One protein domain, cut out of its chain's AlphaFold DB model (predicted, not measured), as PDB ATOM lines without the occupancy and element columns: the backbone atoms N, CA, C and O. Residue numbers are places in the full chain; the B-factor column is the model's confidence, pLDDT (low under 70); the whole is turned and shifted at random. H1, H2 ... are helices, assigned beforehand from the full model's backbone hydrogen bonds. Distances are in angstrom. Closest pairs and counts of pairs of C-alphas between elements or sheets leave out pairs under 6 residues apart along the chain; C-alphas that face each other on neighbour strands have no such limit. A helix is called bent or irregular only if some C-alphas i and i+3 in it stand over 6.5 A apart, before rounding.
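AT A GLANCE: This is residues 423 to 468 of the 468 residues of an uncharacterized protein of Candidatus Lokiarchaeota archaeon (UniProt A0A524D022). One long, single helix, H2, makes nearly the whole length, with a short turn of helix, H1, at its beginning; past its far end the chain folds back through a link to a small helix, H3, set off to one side of the last part of H2. No helix touches another. The printed part has 46 residues with three named helices, in the order H1, H2, H3, and no named strand; its class is all helix. It is extended, with a radius of gyration of the C-alphas of 15.5 A and spans of 45 by 21 by 12 A.

IN THESE COORDINATES: H1 is residues 423 to 426, beginning at C-alpha 423 at (155.516, 153.313, 122.142). H2 is residues 428 to 453, 37.4 A from first to last C-alpha, from (158.121, 148.250, 128.156) to (151.107, 154.070, 164.387). H3 is residues 460 to 467, 11.2 A long, and ends at C-alpha 467 at (159.052, 168.302, 157.972). H3 is neither bent nor irregular, but only just: C-alphas 461 and 464 are 6.1 A apart.

HOW THE PARTS SIT: H1 and H2 are close but not clearly touching; their closest C-alphas, those of Tyr 424 and Ile 431, are 7.7 A apart. H2 and H3 are apart, and so are H1 and H3. In H2 every O i to N i+4 pair is within hydrogen-bond range; in H3 1 of 4 is, beside 3 of 5 O i to N i+3 pairs, and H1 is too short for an O i to N i+4 pair.

THE WHOLE: The two C-alphas farthest apart, those of Trp 423 and Gly 455, are 46.5 A apart. Residues 423 to 447, 449 to 457 and 463 to 468 stand free. The link from H1 to H2 is tight and that from H2 to H3 is short. The printed part has no cut and ends at the chain's last residue, 468. The mean pLDDT of the printed part is 80.1; residues 456, 458 and 461 to 468 are under 70.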
ATOM      1  N   TRP A 423     154.549 152.749 121.190       79.69
ATOM      2  CA  TRP A 423     155.516 153.313 122.142       79.69
ATOM      3  C   TRP A 423     155.612 152.512 123.453       79.69
ATOM      4  O   TRP A 423     156.691 152.361 124.020       79.69
ATOM      5  N   TYR A 424     154.506 151.934 123.938       75.56
ATOM      6  CA  TYR A 424     154.510 151.142 125.171       75.56
ATOM      7  C   TYR A 424     155.307 149.834 125.052       75.56
ATOM      8  O   TYR A 424     155.782 149.335 126.070       75.56
ATOM      9  N   ILE A 425     155.456 149.278 123.843       79.75
ATOM     10  CA  ILE A 425     156.319 148.121 123.576       79.75
ATOM     11  C   ILE A 425     157.778 148.572 123.612       79.75
ATOM     12  O   ILE A 425     158.564 147.987 124.356       79.75
ATOM     13  N   LYS A 426     158.115 149.662 122.905       77.06
ATOM     14  CA  LYS A 426     159.472 150.246 122.899       77.06
ATOM     15  C   LYS A 426     159.963 150.558 124.318       77.06
ATOM     16  O   LYS A 426     161.087 150.239 124.691       77.06
ATOM     17  N   TYR A 427     159.088 151.120 125.153       80.62
ATOM     18  CA  TYR A 427     159.414 151.512 126.525       80.62
ATOM     19  C   TYR A 427     158.981 150.493 127.587       80.62
ATOM     20  O   TYR A 427     158.967 150.830 128.772       80.62
ATOM     21  N   LEU A 428     158.655 149.246 127.219       82.06
ATOM     22  CA  LEU A 428     158.121 148.250 128.156       82.06
ATOM     23  C   LEU A 428     159.040 148.038 129.368       82.06
ATOM     24  O   LEU A 428     158.570 148.040 130.507       82.06
ATOM     25  N   TRP A 429     160.355 147.937 129.153       80.88
ATOM     26  CA  TRP A 429     161.337 147.812 130.237       80.88
ATOM     27  C   TRP A 429     161.342 149.021 131.177       80.88
ATOM     28  O   TRP A 429     161.327 148.853 132.399       80.88
ATOM     29  N   TRP A 430     161.280 150.239 130.636       83.69
ATOM     30  CA  TRP A 430     161.189 151.467 131.431       83.69
ATOM     31  C   TRP A 430     159.865 151.568 132.190       83.69
ATOM     32  O   TRP A 430     159.851 151.987 133.348       83.69
ATOM     33  N   ILE A 431     158.763 151.114 131.588       84.69
ATOM     34  CA  ILE A 431     157.453 151.013 132.240       84.69
ATOM     35  C   ILE A 431     157.512 150.006 133.396       84.69
ATOM     36  O   ILE A 431     157.004 150.299 134.483       84.69
ATOM     37  N   ILE A 432     158.168 148.855 133.217       86.75
ATOM     38  CA  ILE A 432     158.371 147.849 134.272       86.75
ATOM     39  C   ILE A 432     159.217 148.430 135.410       86.75
ATOM     40  O   ILE A 432     158.799 148.372 136.570       86.75
ATOM     41  N   ILE A 433     160.366 149.041 135.106       89.12
ATOM     42  CA  ILE A 433     161.249 149.666 136.104       89.12
ATOM     43  C   ILE A 433     160.505 150.776 136.855       89.12
ATOM     44  O   ILE A 433     160.485 150.783 138.088       89.12
ATOM     45  N   GLY A 434     159.829 151.672 136.134       90.06
ATOM     46  CA  GLY A 434     159.014 152.736 136.715       90.06
ATOM     47  C   GLY A 434     157.917 152.186 137.629       90.06
ATOM     48  O   GLY A 434     157.730 152.673 138.745       90.06
ATOM     49  N   SER A 435     157.257 151.101 137.217       89.88
ATOM     50  CA  SER A 435     156.244 150.409 138.022       89.88
ATOM     51  C   SER A 435     156.835 149.807 139.303       89.88
ATOM     52  O   SER A 435     156.263 149.982 140.381       89.88
ATOM     53  N   ILE A 436     158.004 149.160 139.226       92.50
ATOM     54  CA  ILE A 436     158.719 148.614 140.393       92.50
ATOM     55  C   ILE A 436     159.088 149.735 141.372       92.50
ATOM     56  O   ILE A 436     158.856 149.602 142.578       92.50
ATOM     57  N   VAL A 437     159.607 150.860 140.869       92.31
ATOM     58  CA  VAL A 437     159.957 152.034 141.683       92.31
ATOM     59  C   VAL A 437     158.720 152.598 142.386       92.31
ATOM     60  O   VAL A 437     158.757 152.842 143.595       92.31
ATOM     61  N   ILE A 438     157.594 152.739 141.679       94.12
ATOM     62  CA  ILE A 438     156.330 153.211 142.262       94.12
ATOM     63  C   ILE A 438     155.849 152.263 143.370       94.12
ATOM     64  O   ILE A 438     155.498 152.718 144.464       94.12
ATOM     65  N   VAL A 439     155.877 150.946 143.143       93.94
ATOM     66  CA  VAL A 439     155.497 149.947 144.157       93.94
ATOM     67  C   VAL A 439     156.417 150.023 145.378       93.94
ATOM     68  O   VAL A 439     155.929 150.021 146.512       93.94
ATOM     69  N   ALA A 440     157.730 150.162 145.178       92.56
ATOM     70  CA  ALA A 440     158.691 150.317 146.266       92.56
ATOM     71  C   ALA A 440     158.400 151.571 147.110       92.56
ATOM     72  O   ALA A 440     158.359 151.492 148.342       92.56
ATOM     73  N   ILE A 441     158.105 152.706 146.465       93.69
ATOM     74  CA  ILE A 441     157.703 153.949 147.142       93.69
ATOM     75  C   ILE A 441     156.427 153.725 147.964       93.69
ATOM     76  O   ILE A 441     156.378 154.093 149.142       93.69
ATOM     77  N   ILE A 442     155.410 153.072 147.394       94.19
ATOM     78  CA  ILE A 442     154.153 152.764 148.094       94.19
ATOM     79  C   ILE A 442     154.419 151.901 149.337       94.19
ATOM     80  O   ILE A 442     153.915 152.209 150.425       94.19
ATOM     81  N   VAL A 443     155.244 150.858 149.218       95.06
ATOM     82  CA  VAL A 443     155.613 149.976 150.338       95.06
ATOM     83  C   VAL A 443     156.349 150.752 151.432       95.06
ATOM     84  O   VAL A 443     155.992 150.634 152.608       95.06
ATOM     85  N   ILE A 444     157.319 151.598 151.071       93.62
ATOM     86  CA  ILE A 444     158.048 152.455 152.019       93.62
ATOM     87  C   ILE A 444     157.074 153.374 152.765       93.62
ATOM     88  O   ILE A 444     157.108 153.446 153.998       93.62
ATOM     89  N   VAL A 445     156.143 154.019 152.055       92.94
ATOM     90  CA  VAL A 445     155.123 154.891 152.659       92.94
ATOM     91  C   VAL A 445     154.232 154.117 153.637       92.94
ATOM     92  O   VAL A 445     153.952 154.602 154.741       92.94
ATOM     93  N   ILE A 446     153.809 152.898 153.287       93.06
ATOM     94  CA  ILE A 446     153.015 152.028 154.170       93.06
ATOM     95  C   ILE A 446     153.818 151.638 155.420       93.06
ATOM     96  O   ILE A 446     153.292 151.729 156.535       93.06
ATOM     97  N   LEU A 447     155.090 151.258 155.272       90.12
ATOM     98  CA  LEU A 447     155.970 150.892 156.388       90.12
ATOM     99  C   LEU A 447     156.206 152.068 157.342       90.12
ATOM    100  O   LEU A 447     156.107 151.896 158.562       90.12
ATOM    101  N   ILE A 448     156.444 153.272 156.808       86.56
ATOM    102  CA  ILE A 448     156.581 154.505 157.597       86.56
ATOM    103  C   ILE A 448     155.293 154.770 158.384       86.56
ATOM    104  O   ILE A 448     155.344 155.017 159.594       86.56
ATOM    105  N   ARG A 449     154.122 154.664 157.739       85.25
ATOM    106  CA  ARG A 449     152.820 154.834 158.408       85.25
ATOM    107  C   ARG A 449     152.596 153.789 159.501       85.25
ATOM    108  O   ARG A 449     152.168 154.146 160.599       85.25
ATOM    109  N   LYS A 450     152.922 152.520 159.241       88.06
ATOM    110  CA  LYS A 450     152.781 151.426 160.213       88.06
ATOM    111  C   LYS A 450     153.685 151.638 161.430       88.06
ATOM    112  O   LYS A 450     153.194 151.566 162.553       88.06
ATOM    113  N   ARG A 451     154.965 151.988 161.235       82.62
ATOM    114  CA  ARG A 451     155.886 152.324 162.340       82.62
ATOM    115  C   ARG A 451     155.411 153.531 163.147       82.62
ATOM    116  O   ARG A 451     155.463 153.506 164.376       82.62
ATOM    117  N   ARG A 452     154.894 154.568 162.482       77.88
ATOM    118  CA  ARG A 452     154.349 155.753 163.160       77.88
ATOM    119  C   ARG A 452     153.144 155.410 164.044       77.88
ATOM    120  O   ARG A 452     153.052 155.930 165.152       77.88
ATOM    121  N   ASN A 453     152.268 154.509 163.602       83.25
ATOM    122  CA  ASN A 453     151.107 154.070 164.387       83.25
ATOM    123  C   ASN A 453     151.482 153.225 165.617       83.25
ATOM    124  O   ASN A 453     150.756 153.251 166.604       83.25
ATOM    125  N   ILE A 454     152.616 152.518 165.588       87.25
ATOM    126  CA  ILE A 454     153.111 151.707 166.718       87.25
ATOM    127  C   ILE A 454     153.780 152.588 167.801       87.25
ATOM    128  O   ILE A 454     154.174 152.104 168.857       87.25
ATOM    129  N   GLY A 455     153.901 153.905 167.586       81.62
ATOM    130  CA  GLY A 455     154.501 154.826 168.561       81.62
ATOM    131  C   GLY A 455     156.032 154.775 168.609       81.62
ATOM    132  O   GLY A 455     156.652 155.437 169.440       81.62
ATOM    133  N   THR A 456     156.667 154.033 167.699       69.19
ATOM    134  CA  THR A 456     158.128 154.035 167.561       69.19
ATOM    135  C   THR A 456     158.603 155.387 167.027       69.19
ATOM    136  O   THR A 456     158.144 155.843 165.977       69.19
ATOM    137  N   LYS A 457     159.517 156.051 167.752       73.06
ATOM    138  CA  LYS A 457     160.162 157.286 167.278       73.06
ATOM    139  C   LYS A 457     160.916 156.982 165.980       73.06
ATOM    140  O   LYS A 457     161.764 156.093 165.956       73.06
ATOM    141  N   LEU A 458     160.598 157.716 164.913       64.56
ATOM    142  CA  LEU A 458     161.327 157.625 163.648       64.56
ATOM    143  C   LEU A 458     162.804 158.016 163.858       64.56
ATOM    144  O   LEU A 458     163.080 158.918 164.659       64.56
ATOM    145  N   PRO A 459     163.749 157.371 163.150       71.31
ATOM    146  CA  PRO A 459     165.148 157.787 163.139       71.31
ATOM    147  C   PRO A 459     165.268 159.261 162.730       71.31
ATOM    148  O   PRO A 459     164.561 159.703 161.824       71.31
ATOM    149  N   LYS A 460     166.175 160.022 163.365       73.69
ATOM    150  CA  LYS A 460     166.365 161.466 163.103       73.69
ATOM    151  C   LYS A 460     166.557 161.800 161.614       73.69
ATOM    152  O   LYS A 460     166.062 162.831 161.183       73.69
ATOM    153  N   MET A 461     167.196 160.916 160.842       66.38
ATOM    154  CA  MET A 461     167.417 161.087 159.396       66.38
ATOM    155  C   MET A 461     166.117 161.220 158.584       66.38
ATOM    156  O   MET A 461     166.067 161.988 157.637       66.38
ATOM    157  N   VAL A 462     165.043 160.525 158.974       62.16
ATOM    158  CA  VAL A 462     163.765 160.541 158.233       62.16
ATOM    159  C   VAL A 462     162.913 161.757 158.604       62.16
ATOM    160  O   VAL A 462     162.020 162.143 157.863       62.16
ATOM    161  N   LYS A 463     163.180 162.386 159.754       60.59
ATOM    162  CA  LYS A 463     162.431 163.567 160.193       60.59
ATOM    163  C   LYS A 463     162.684 164.794 159.313       60.59
ATOM    164  O   LYS A 463     161.741 165.540 159.093       60.59
ATOM    165  N   GLY A 464     163.904 164.960 158.796       63.12
ATOM    166  CA  GLY A 464     164.241 166.078 157.906       63.12
ATOM    167  C   GLY A 464     163.499 166.035 156.568       63.12
ATOM    168  O   GLY A 464     163.087 167.069 156.082       63.12
ATOM    169  N   LEU A 465     163.237 164.838 156.033       59.28
ATOM    170  CA  LEU A 465     162.565 164.631 154.738       59.28
ATOM    171  C   LEU A 465     161.031 164.765 154.773       59.28
ATOM    172  O   LEU A 465     160.387 164.626 153.742       59.28
ATOM    173  N   VAL A 466     160.425 164.912 155.957       57.09
ATOM    174  CA  VAL A 466     158.955 164.912 156.137       57.09
ATOM    175  C   VAL A 466     158.457 166.193 156.819       57.09
ATOM    176  O   VAL A 466     157.249 166.405 156.927       57.09
ATOM    177  N   GLU A 467     159.369 167.006 157.360       52.12
ATOM    178  CA  GLU A 467     159.052 168.302 157.972       52.12
ATOM    179  C   GLU A 467     159.245 169.487 156.993       52.12
ATOM    180  O   GLU A 467     158.784 170.581 157.314       52.12
ATOM    181  N   GLU A 468     159.816 169.251 155.803       42.53
ATOM    182  CA  GLU A 468     159.626 170.063 154.579       42.53
ATOM    183  C   GLU A 468     158.435 169.528 153.770       42.53
ATOM    184  O   GLU A 468     157.662 170.365 153.246       42.53
TER     185      GLU A 468